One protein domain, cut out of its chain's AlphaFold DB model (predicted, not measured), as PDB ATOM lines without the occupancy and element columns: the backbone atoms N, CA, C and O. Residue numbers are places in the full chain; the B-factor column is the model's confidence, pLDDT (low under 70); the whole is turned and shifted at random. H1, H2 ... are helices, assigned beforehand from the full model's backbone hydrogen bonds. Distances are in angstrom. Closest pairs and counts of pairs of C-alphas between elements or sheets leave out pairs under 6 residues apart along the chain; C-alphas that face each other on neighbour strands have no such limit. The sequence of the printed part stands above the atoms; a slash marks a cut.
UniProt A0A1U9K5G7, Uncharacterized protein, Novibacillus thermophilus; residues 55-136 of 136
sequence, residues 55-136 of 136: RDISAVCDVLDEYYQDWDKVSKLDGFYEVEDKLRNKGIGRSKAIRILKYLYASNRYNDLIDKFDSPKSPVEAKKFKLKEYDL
ATOM      1  N   ARG A  55     123.735  83.848 173.335       96.94
ATOM      2  CA  ARG A  55     122.388  84.205 173.791       96.94
ATOM      3  C   ARG A  55     122.053  85.662 173.474       96.94
ATOM      4  O   ARG A  55     120.932  85.932 173.063       96.94
ATOM      5  N   ASP A  56     123.007  86.580 173.647       97.69
ATOM      6  CA  ASP A  56     122.809  87.986 173.284       97.69
ATOM      7  C   ASP A  56     122.598  88.133 171.770       97.69
ATOM      8  O   ASP A  56     121.693  88.843 171.339       97.69
ATOM      9  N   ILE A  57     123.396  87.424 170.961       97.94
ATOM     10  CA  ILE A  57     123.264  87.430 169.497       97.94
ATOM     11  C   ILE A  57     121.896  86.884 169.081       97.94
ATOM     12  O   ILE A  57     121.203  87.532 168.299       97.94
ATOM     13  N   SER A  58     121.487  85.730 169.616       97.88
ATOM     14  CA  SER A  58     120.169  85.143 169.355       97.88
ATOM     15  C   SER A  58     119.044  86.092 169.754       97.88
ATOM     16  O   SER A  58     118.145  86.320 168.960       97.88
ATOM     17  N   ALA A  59     119.130  86.727 170.927       97.56
ATOM     18  CA  ALA A  59     118.126  87.682 171.380       97.56
ATOM     19  C   ALA A  59     117.960  88.869 170.418       97.56
ATOM     20  O   ALA A  59     116.832  89.299 170.181       97.56
ATOM     21  N   VAL A  60     119.059  89.388 169.856       97.69
ATOM     22  CA  VAL A  60     119.000  90.426 168.817       97.69
ATOM     23  C   VAL A  60     118.389  89.873 167.531       97.69
ATOM     24  O   VAL A  60     117.502  90.514 166.977       97.69
ATOM     25  N   CYS A  61     118.815  88.689 167.075       97.69
ATOM     26  CA  CYS A  61     118.282  88.067 165.858       97.69
ATOM     27  C   CYS A  61     116.769  87.852 165.953       97.69
ATOM     28  O   CYS A  61     116.067  88.256 165.039       97.69
ATOM     29  N   ASP A  62     116.265  87.344 167.082       96.06
ATOM     30  CA  ASP A  62     114.829  87.150 167.302       96.06
ATOM     31  C   ASP A  62     114.037  88.451 167.089       96.06
ATOM     32  O   ASP A  62     112.972  88.439 166.484       96.06
ATOM     33  N   VAL A  63     114.553  89.582 167.593       95.56
ATOM     34  CA  VAL A  63     113.892  90.889 167.438       95.56
ATOM     35  C   VAL A  63     113.925  91.344 165.986       95.56
ATOM     36  O   VAL A  63     112.937  91.893 165.510       95.56
ATOM     37  N   LEU A  64     115.038  91.134 165.277       95.25
ATOM     38  CA  LEU A  64     115.141  91.495 163.862       95.25
ATOM     39  C   LEU A  64     114.256  90.603 162.983       95.25
ATOM     40  O   LEU A  64     113.631  91.111 162.055       95.25
ATOM     41  N   ASP A  65     114.154  89.311 163.294       94.94
ATOM     42  CA  ASP A  65     113.353  88.329 162.554       94.94
ATOM     43  C   ASP A  65     111.859  88.683 162.549       94.94
ATOM     44  O   ASP A  65     111.190  88.472 161.537       94.94
ATOM     45  N   GLU A  66     111.347  89.313 163.616       91.75
ATOM     46  CA  GLU A  66     109.965  89.823 163.674       91.75
ATOM     47  C   GLU A  66     109.627  90.807 162.544       91.75
ATOM     48  O   GLU A  66     108.453  90.934 162.178       91.75
ATOM     49  N   TYR A  67     110.639  91.514 162.032       90.88
ATOM     50  CA  TYR A  67     110.524  92.443 160.912       90.88
ATOM     51  C   TYR A  67     110.993  91.784 159.620       90.88
ATOM     52  O   TYR A  67     110.302  91.865 158.617       90.88
ATOM     53  N   TYR A  68     112.142  91.109 159.641       88.81
ATOM     54  CA  TYR A  68     112.813  90.597 158.447       88.81
ATOM     55  C   TYR A  68     111.996  89.551 157.676       88.81
ATOM     56  O   TYR A  68     112.095  89.477 156.454       88.81
ATOM     57  N   GLN A  69     111.168  88.764 158.368       87.12
ATOM     58  CA  GLN A  69     110.324  87.736 157.747       87.12
ATOM     59  C   GLN A  69     109.072  88.299 157.048       87.12
ATOM     60  O   GLN A  69     108.383  87.560 156.348       87.12
ATOM     61  N   ASP A  70     108.770  89.587 157.225       87.25
ATOM     62  CA  ASP A  70     107.573  90.242 156.702       87.25
ATOM     63  C   ASP A  70     107.952  91.564 156.022       87.25
ATOM     64  O   ASP A  70     108.258  92.569 156.669       87.25
ATOM     65  N   TRP A  71     107.922  91.577 154.689       77.81
ATOM     66  CA  TRP A  71     108.362  92.723 153.892       77.81
ATOM     67  C   TRP A  71     107.565  94.010 154.183       77.81
ATOM     68  O   TRP A  71     108.118  95.115 154.130       77.81
ATOM     69  N   ASP A  72     106.298  93.890 154.590       83.31
ATOM     70  CA  ASP A  72     105.482  95.038 154.997       83.31
ATOM     71  C   ASP A  72     105.963  95.638 156.323       83.31
ATOM     72  O   ASP A  72     105.813  96.839 156.551       83.31
ATOM     73  N   LYS A  73     106.559  94.836 157.208       84.19
ATOM     74  CA  LYS A  73     107.172  95.335 158.447       84.19
ATOM     75  C   LYS A  73     108.551  95.923 158.197       84.19
ATOM     76  O   LYS A  73     108.857  96.964 158.774       84.19
ATOM     77  N   VAL A  74     109.354  95.316 157.320       82.50
ATOM     78  CA  VAL A  74     110.655  95.880 156.913       82.50
ATOM     79  C   VAL A  74     110.478  97.268 156.301       82.50
ATOM     80  O   VAL A  74     111.236  98.184 156.610       82.50
ATOM     81  N   SER A  75     109.475  97.442 155.437       81.75
ATOM     82  CA  SER A  75     109.223  98.725 154.773       81.75
ATOM     83  C   SER A  75     108.722  99.818 155.721       81.75
ATOM     84  O   SER A  75     108.994 100.993 155.473       81.75
ATOM     85  N   LYS A  76     108.028  99.442 156.804       86.38
ATOM     86  CA  LYS A  76     107.500 100.363 157.826       86.38
ATOM     87  C   LYS A  76     108.489 100.695 158.940       86.38
ATOM     88  O   LYS A  76     108.257 101.674 159.640       86.38
ATOM     89  N   LEU A  77     109.547  99.900 159.102       88.69
ATOM     90  CA  LEU A  77     110.591 100.153 160.087       88.69
ATOM     91  C   LEU A  77     111.316 101.457 159.739       88.69
ATOM     92  O   LEU A  77     112.006 101.542 158.722       88.69
ATOM     93  N   ASP A  78     111.173 102.460 160.601       86.44
ATOM     94  CA  ASP A  78     111.664 103.815 160.346       86.44
ATOM     95  C   ASP A  78     112.823 104.205 161.273       86.44
ATOM     96  O   ASP A  78     113.274 105.345 161.260       86.44
ATOM     97  N   GLY A  79     113.338 103.290 162.101       91.94
ATOM     98  CA  GLY A  79     114.538 103.548 162.899       91.94
ATOM     99  C   GLY A  79     114.784 102.579 164.049       91.94
ATOM    100  O   GLY A  79     113.984 101.697 164.357       91.94
ATOM    101  N   PHE A  80     115.924 102.766 164.711       95.00
ATOM    102  CA  PHE A  80     116.397 101.914 165.798       95.00
ATOM    103  C   PHE A  80     115.499 101.983 167.041       95.00
ATOM    104  O   PHE A  80     115.364 100.985 167.745       95.00
ATOM    105  N   TYR A  81     114.845 103.122 167.307       93.81
ATOM    106  CA  TYR A  81     113.966 103.249 168.478       93.81
ATOM    107  C   TYR A  81     112.812 102.233 168.476       93.81
ATOM    108  O   TYR A  81     112.375 101.813 169.544       93.81
ATOM    109  N   GLU A  82     112.364 101.771 167.304       91.00
ATOM    110  CA  GLU A  82     111.296 100.766 167.198       91.00
ATOM    111  C   GLU A  82     111.713  99.379 167.700       91.00
ATOM    112  O   GLU A  82     110.877  98.612 168.185       91.00
ATOM    113  N   VAL A  83     113.004  99.050 167.602       94.25
ATOM    114  CA  VAL A  83     113.554  97.777 168.089       94.25
ATOM    115  C   VAL A  83     114.191  97.915 169.469       94.25
ATOM    116  O   VAL A  83     114.293  96.925 170.191       94.25
ATOM    117  N   GLU A  84     114.594  99.125 169.866       94.88
ATOM    118  CA  GLU A  84     115.331  99.371 171.107       94.88
ATOM    119  C   GLU A  84     114.576  98.883 172.348       94.88
ATOM    120  O   GLU A  84     115.163  98.219 173.203       94.88
ATOM    121  N   ASP A  85     113.271  99.147 172.438       92.81
ATOM    122  CA  ASP A  85     112.472  98.709 173.584       92.81
ATOM    123  C   ASP A  85     112.379  97.177 173.669       92.81
ATOM    124  O   ASP A  85     112.496  96.603 174.755       92.81
ATOM    125  N   LYS A  86     112.253  96.491 172.525       95.06
ATOM    126  CA  LYS A  86     112.232  95.019 172.458       95.06
ATOM    127  C   LYS A  86     113.578  94.423 172.865       95.06
ATOM    128  O   LYS A  86     113.624  93.462 173.632       95.06
ATOM    129  N   LEU A  87     114.671  95.026 172.401       96.75
ATOM    130  CA  LEU A  87     116.031  94.645 172.777       96.75
ATOM    131  C   LEU A  87     116.265  94.830 174.279       96.75
ATOM    132  O   LEU A  87     116.754  93.914 174.944       96.75
ATOM    133  N   ARG A  88     115.832  95.966 174.839       95.50
ATOM    134  CA  ARG A  88     115.932  96.247 176.275       95.50
ATOM    135  C   ARG A  88     115.142  95.235 177.105       95.50
ATOM    136  O   ARG A  88     115.666  94.744 178.102       95.50
ATOM    137  N   ASN A  89     113.942  94.855 176.663       95.19
ATOM    138  CA  ASN A  89     113.130  93.822 177.320       95.19
ATOM    139  C   ASN A  89     113.790  92.430 177.294       95.19
ATOM    140  O   ASN A  89     113.549  91.623 178.188       95.19
ATOM    141  N   LYS A  90     114.667  92.159 176.320       95.44
ATOM    142  CA  LYS A  90     115.513  90.953 176.281       95.44
ATOM    143  C   LYS A  90     116.842  91.099 177.043       95.44
ATOM    144  O   LYS A  90     117.681  90.203 176.983       95.44
ATOM    145  N   GLY A  91     117.050  92.200 177.768       95.31
ATOM    146  CA  GLY A  91     118.276  92.465 178.529       95.31
ATOM    147  C   GLY A  91     119.446  92.976 177.683       95.31
ATOM    148  O   GLY A  91     120.588  92.978 178.146       95.31
ATOM    149  N   ILE A  92     119.190  93.417 176.447       97.31
ATOM    150  CA  ILE A  92     120.211  93.955 175.547       97.31
ATOM    151  C   ILE A  92     120.176  95.482 175.603       97.31
ATOM    152  O   ILE A  92     119.314  96.133 175.017       97.31
ATOM    153  N   GLY A  93     121.142  96.067 176.312       94.69
ATOM    154  CA  GLY A  93     121.354  97.513 176.301       94.69
ATOM    155  C   GLY A  93     121.889  98.013 174.955       94.69
ATOM    156  O   GLY A  93     122.537  97.269 174.216       94.69
ATOM    157  N   ARG A  94     121.686  99.304 174.667       94.44
ATOM    158  CA  ARG A  94     122.039  99.937 173.384       94.44
ATOM    159  C   ARG A  94     123.475  99.677 172.929       94.44
ATOM    160  O   ARG A  94     123.685  99.256 171.799       94.44
ATOM    161  N   SER A  95     124.466  99.889 173.798       92.69
ATOM    162  CA  SER A  95     125.882  99.688 173.440       92.69
ATOM    163  C   SER A  95     126.159  98.246 172.986       92.69
ATOM    164  O   SER A  95     126.787  98.015 171.950       92.69
ATOM    165  N   LYS A  96     125.598  97.261 173.702       95.06
ATOM    166  CA  LYS A  96     125.696  95.843 173.333       95.06
ATOM    167  C   LYS A  96     124.957  95.560 172.019       95.06
ATOM    168  O   LYS A  96     125.512  94.885 171.155       95.06
ATOM    169  N   ALA A  97     123.755  96.115 171.839       96.56
ATOM    170  CA  ALA A  97     123.000  95.998 170.593       96.56
ATOM    171  C   ALA A  97     123.805  96.517 169.396       96.56
ATOM    172  O   ALA A  97     123.910  95.822 168.393       96.56
ATOM    173  N   ILE A  98     124.441  97.687 169.514       95.25
ATOM    174  CA  ILE A  98     125.235  98.277 168.429       95.25
ATOM    175  C   ILE A  98     126.394  97.365 168.029       95.25
ATOM    176  O   ILE A  98     126.614  97.142 166.840       95.25
ATOM    177  N   ARG A  99     127.110  96.792 169.003       94.50
ATOM    178  CA  ARG A  99     128.200  95.840 168.734       94.50
ATOM    179  C   ARG A  99     127.707  94.599 167.994       94.50
ATOM    180  O   ARG A  99     128.342  94.176 167.032       94.50
ATOM    181  N   ILE A 100     126.568  94.047 168.411       97.12
ATOM    182  CA  ILE A 100     125.965  92.881 167.753       97.12
ATOM    183  C   ILE A 100     125.495  93.241 166.341       97.12
ATOM    184  O   ILE A 100     125.778  92.501 165.408       97.12
ATOM    185  N   LEU A 101     124.839  94.387 166.153       97.00
ATOM    186  CA  LEU A 101     124.377  94.841 164.840       97.00
ATOM    187  C   LEU A 101     125.540  95.092 163.874       97.00
ATOM    188  O   LEU A 101     125.461  94.664 162.727       97.00
ATOM    189  N   LYS A 102     126.646  95.697 164.333       95.88
ATOM    190  CA  LYS A 102     127.882  95.818 163.538       95.88
ATOM    191  C   LYS A 102     128.420  94.449 163.119       95.88
ATOM    192  O   LYS A 102     128.763  94.257 161.957       95.88
ATOM    193  N   TYR A 103     128.467  93.495 164.049       96.12
ATOM    194  CA  TYR A 103     128.907  92.128 163.767       96.12
ATOM    195  C   TYR A 103     128.002  91.420 162.743       96.12
ATOM    196  O   TYR A 103     128.505  90.813 161.796       96.12
ATOM    197  N   LEU A 104     126.678  91.530 162.889       97.38
ATOM    198  CA  LEU A 104     125.706  90.958 161.951       97.38
ATOM    199  C   LEU A 104     125.832  91.584 160.559       97.38
ATOM    200  O   LEU A 104     125.916  90.853 159.574       97.38
ATOM    201  N   TYR A 105     125.943  92.911 160.489       96.75
ATOM    202  CA  TYR A 105     126.116  93.645 159.239       96.75
ATOM    203  C   TYR A 105     127.410  93.254 158.514       96.75
ATOM    204  O   TYR A 105     127.401  92.960 157.320       96.75
ATOM    205  N   ALA A 106     128.531  93.186 159.242       95.94
ATOM    206  CA  ALA A 106     129.816  92.727 158.709       95.94
ATOM    207  C   ALA A 106     129.774  91.262 158.237       95.94
ATOM    208  O   ALA A 106     130.530  90.870 157.353       95.94
ATOM    209  N   SER A 107     128.857  90.469 158.797       96.12
ATOM    210  CA  SER A 107     128.588  89.086 158.397       96.12
ATOM    211  C   SER A 107     127.565  88.968 157.254       96.12
ATOM    212  O   SER A 107     127.126  87.859 156.956       96.12
ATOM    213  N   ASN A 108     127.167  90.081 156.621       95.81
ATOM    214  CA  ASN A 108     126.126  90.162 155.584       95.81
ATOM    215  C   ASN A 108     124.747  89.640 156.026       95.81
ATOM    216  O   ASN A 108     124.010  89.051 155.235       95.81
ATOM    217  N   ARG A 109     124.391  89.829 157.301       95.62
ATOM    218  CA  ARG A 109     123.096  89.431 157.864       95.62
ATOM    219  C   ARG A 109     122.260  90.663 158.182       95.62
ATOM    220  O   ARG A 109     122.720  91.559 158.883       95.62
ATOM    221  N   TYR A 110     121.002  90.648 157.740       94.38
ATOM    222  CA  TYR A 110     120.014  91.711 157.972       94.38
ATOM    223  C   TYR A 110     120.399  93.087 157.404       94.38
ATOM    224  O   TYR A 110     119.848  94.086 157.854       94.38
ATOM    225  N   ASN A 111     121.315  93.169 156.433       94.31
ATOM    226  CA  ASN A 111     121.832  94.450 155.934       94.31
ATOM    227  C   ASN A 111     120.710  95.408 155.505       94.31
ATOM    228  O   ASN A 111     120.683  96.535 155.986       94.31
ATOM    229  N   ASP A 112     119.737  94.934 154.721       90.44
ATOM    230  CA  ASP A 112     118.611  95.756 154.246       90.44
ATOM    231  C   ASP A 112     117.764  96.338 155.388       90.44
ATOM    232  O   ASP A 112     117.258  97.453 155.292       90.44
ATOM    233  N   LEU A 113     117.613  95.580 156.480       92.75
ATOM    234  CA  LEU A 113     116.884  96.002 157.675       92.75
ATOM    235  C   LEU A 113     117.720  96.985 158.502       92.75
ATOM    236  O   LEU A 113     117.221  98.012 158.943       92.75
ATOM    237  N   ILE A 114     119.002  96.675 158.703       94.94
ATOM    238  CA  ILE A 114     119.926  97.489 159.499       94.94
ATOM    239  C   ILE A 114     120.198  98.835 158.816       94.94
ATOM    240  O   ILE A 114     120.315  99.847 159.501       94.94
ATOM    241  N   ASP A 115     120.239  98.883 157.484       93.31
ATOM    242  CA  ASP A 115     120.401 100.127 156.723       93.31
ATOM    243  C   ASP A 115     119.232 101.104 156.961       93.31
ATOM    244  O   ASP A 115     119.429 102.318 156.910       93.31
ATOM    245  N   LYS A 116     118.033 100.614 157.323       92.12
ATOM    246  CA  LYS A 116     116.893 101.470 157.718       92.12
ATOM    247  C   LYS A 116     117.131 102.231 159.017       92.12
ATOM    248  O   LYS A 116     116.462 103.230 159.268       92.12
ATOM    249  N   PHE A 117     118.078 101.794 159.845       95.00
ATOM    250  CA  PHE A 117     118.419 102.512 161.064       95.00
ATOM    251  C   PHE A 117     119.169 103.824 160.789       95.00
ATOM    252  O   PHE A 117     119.245 104.652 161.698       95.00
ATOM    253  N   ASP A 118     119.668 104.088 159.575       94.19
ATOM    254  CA  ASP A 118     120.162 105.424 159.209       94.19
ATOM    255  C   ASP A 118     118.991 106.394 158.965       94.19
ATOM    256  O   ASP A 118     118.661 106.766 157.841       94.19
ATOM    257  N   SER A 119     118.317 106.780 160.050       93.25
ATOM    258  CA  SER A 119     117.125 107.625 160.015       93.25
ATOM    259  C   SER A 119     117.128 108.667 161.142       93.25
ATOM    260  O   SER A 119     117.937 108.604 162.078       93.25
ATOM    261  N   PRO A 120     116.240 109.676 161.099       93.00
ATOM    262  CA  PRO A 120     116.023 110.588 162.223       93.00
ATOM    263  C   PRO A 120     115.503 109.900 163.496       93.00
ATOM    264  O   PRO A 120     115.723 110.424 164.585       93.00
ATOM    265  N   LYS A 121     114.864 108.724 163.384       94.00
ATOM    266  CA  LYS A 121     114.342 107.935 164.518       94.00
ATOM    267  C   LYS A 121     115.350 106.905 165.042       94.00
ATOM    268  O   LYS A 121     114.978 105.856 165.571       94.00
ATOM    269  N   SER A 122     116.629 107.231 164.929       94.69
ATOM    270  CA  SER A 122     117.722 106.477 165.526       94.69
ATOM    271  C   SER A 122     118.665 107.423 166.260       94.69
ATOM    272  O   SER A 122     118.922 108.535 165.776       94.69
ATOM    273  N   PRO A 123     119.233 106.997 167.398       92.44
ATOM    274  CA  PRO A 123     120.313 107.737 168.030       92.44
ATOM    275  C   PRO A 123     121.555 107.716 167.125       92.44
ATOM    276  O   PRO A 123     121.724 106.815 166.302       92.44
ATOM    277  N   VAL A 124     122.420 108.727 167.244       91.06
ATOM    278  CA  VAL A 124     123.551 108.963 166.319       91.06
ATOM    279  C   VAL A 124     124.473 107.745 166.223       91.06
ATOM    280  O   VAL A 124     124.907 107.368 165.134       91.06
ATOM    281  N   GLU A 125     124.729 107.099 167.355       88.75
ATOM    282  CA  GLU A 125     125.552 105.899 167.484       88.75
ATOM    283  C   GLU A 125     124.952 104.649 166.811       88.75
ATOM    284  O   GLU A 125     125.680 103.693 166.552       88.75
ATOM    285  N   ALA A 126     123.655 104.662 166.486       90.69
ATOM    286  CA  ALA A 126     122.917 103.553 165.884       90.69
ATOM    287  C   ALA A 126     122.432 103.868 164.457       90.69
ATOM    288  O   ALA A 126     121.406 103.350 164.028       90.69
ATOM    289  N   LYS A 127     123.153 104.726 163.724       89.81
ATOM    290  CA  LYS A 127     122.865 105.021 162.307       89.81
ATOM    291  C   LYS A 127     123.773 104.296 161.325       89.81
ATOM    292  O   LYS A 127     123.384 104.038 160.197       89.81
ATOM    293  N   LYS A 128     125.016 104.005 161.720       90.38
ATOM    294  CA  LYS A 128     126.050 103.495 160.807       90.38
ATOM    295  C   LYS A 128     126.706 102.248 161.381       90.38
ATOM    296  O   LYS A 128     127.472 102.336 162.338       90.38
ATOM    297  N   PHE A 129     126.429 101.109 160.747       92.25
ATOM    298  CA  PHE A 129     126.876  99.786 161.204       92.25
ATOM    299  C   PHE A 129     127.989  99.164 160.357       92.25
ATOM    300  O   PHE A 129     128.546  98.140 160.742       92.25
ATOM    301  N   LYS A 130     128.377  99.808 159.248       92.00
ATOM    302  CA  LYS A 130     129.606  99.461 158.525       92.00
ATOM    303  C   LYS A 130     130.814  99.649 159.442       92.00
ATOM    304  O   LYS A 130     130.968 100.724 160.029       92.00
ATOM    305  N   LEU A 131     131.653  98.616 159.536       89.88
ATOM    306  CA  LEU A 131     132.924  98.686 160.254       89.88
ATOM    307  C   LEU A 131     133.806  99.762 159.622       89.88
ATOM    308  O   LEU A 131     133.900  99.866 158.397       89.88
ATOM    309  N   LYS A 132     134.429 100.576 160.468       86.75
ATOM    310  CA  LYS A 132     135.444 101.551 160.067       86.75
ATOM    311  C   LYS A 132     136.825 101.043 160.460       86.75
ATOM    312  O   LYS A 132     136.944 100.069 161.188       86.75
ATOM    313  N   GLU A 133     137.867 101.730 160.008       79.94
ATOM    314  CA  GLU A 133     139.254 101.350 160.308       79.94
ATOM    315  C   GLU A 133     139.536 101.265 161.817       79.94
ATOM    316  O   GLU A 133     140.239 100.369 162.248       79.94
ATOM    317  N   TYR A 134     138.910 102.120 162.633       77.56
ATOM    318  CA  TYR A 134     139.031 102.061 164.096       77.56
ATOM    319  C   TYR A 134     138.203 100.945 164.765       77.56
ATOM    320  O   TYR A 134     138.272 100.795 165.982       77.56
ATOM    321  N   ASP A 135     137.348 100.239 164.018       76.94
ATOM    322  CA  ASP A 135     136.587  99.085 164.520       76.94
ATOM    323  C   ASP A 135     137.365  97.758 164.352       76.94
ATOM    324  O   ASP A 135     136.868  96.714 164.784       76.94
ATOM    325  N   LEU A 136     138.539  97.797 163.703       69.25
ATOM    326  CA  LEU A 136     139.438  96.673 163.408       69.25
ATOM    327  C   LEU A 136     140.733  96.787 164.227       69.25
ATOM    328  O   LEU A 136     141.272  95.717 164.588       69.25
TER     329      LEU A 136
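What this domain is: This is residues 55 to 136 of the 136 residues of an uncharacterized protein of Novibacillus thermophilus (UniProt A0A1U9K5G7). A small cluster of mostly crossed helices: the centres of H3, H4 and H5 make a triangle, H1 lies across one side of these three, and H2 turns off in a corner at H1's last residues, 67 and 68. Residues 118 to 136, with no named element, end far from H2. The 82 printed residues, with helices H1 to H5 in chain order, are all helix in class and compact, with radius of gyration of the C-alphas 11.7 A and spans of 35, 24 and 22 A.

How they stand to each other: H1, residues 55 to 68, is the hub. Its residues 59 to 64 touch H3, residues 81 to 89; the closest C-alphas, Val 60 and Leu 87, are 6.5 A apart. H1 touches H2, residues 71 to 76, only at the corner, and only just, with 3 pairs of C-alphas within 8 A; the closest, Tyr 67 and Lys 73, are 5.1 A apart. H4, residues 94 to 106, and H5, residues 111 to 117, form a hairpin; the closest C-alphas, Tyr 105 and Asn 111, are 5.5 A apart. Every O i to N i+4 pair is within hydrogen-bond range in H2 and H4, against 9 of 10 in H1, 3 of 5 in H3 and 1 of 3 in H5, where 3 of 4 O i to N i+3 pairs are.

Where its parts are: H1, 19.2 A long, begins at C-alpha 55 (122.388, 84.205, 173.791). H4 is 18.1 A long. H5 ends at C-alpha 117 (118.419, 102.512, 161.064).

The domain as a whole: The C-alphas farthest apart, Asp 72 and Tyr 134, are 35.5 A apart. The printed part has no cut. Residue 136 is under pLDDT 70.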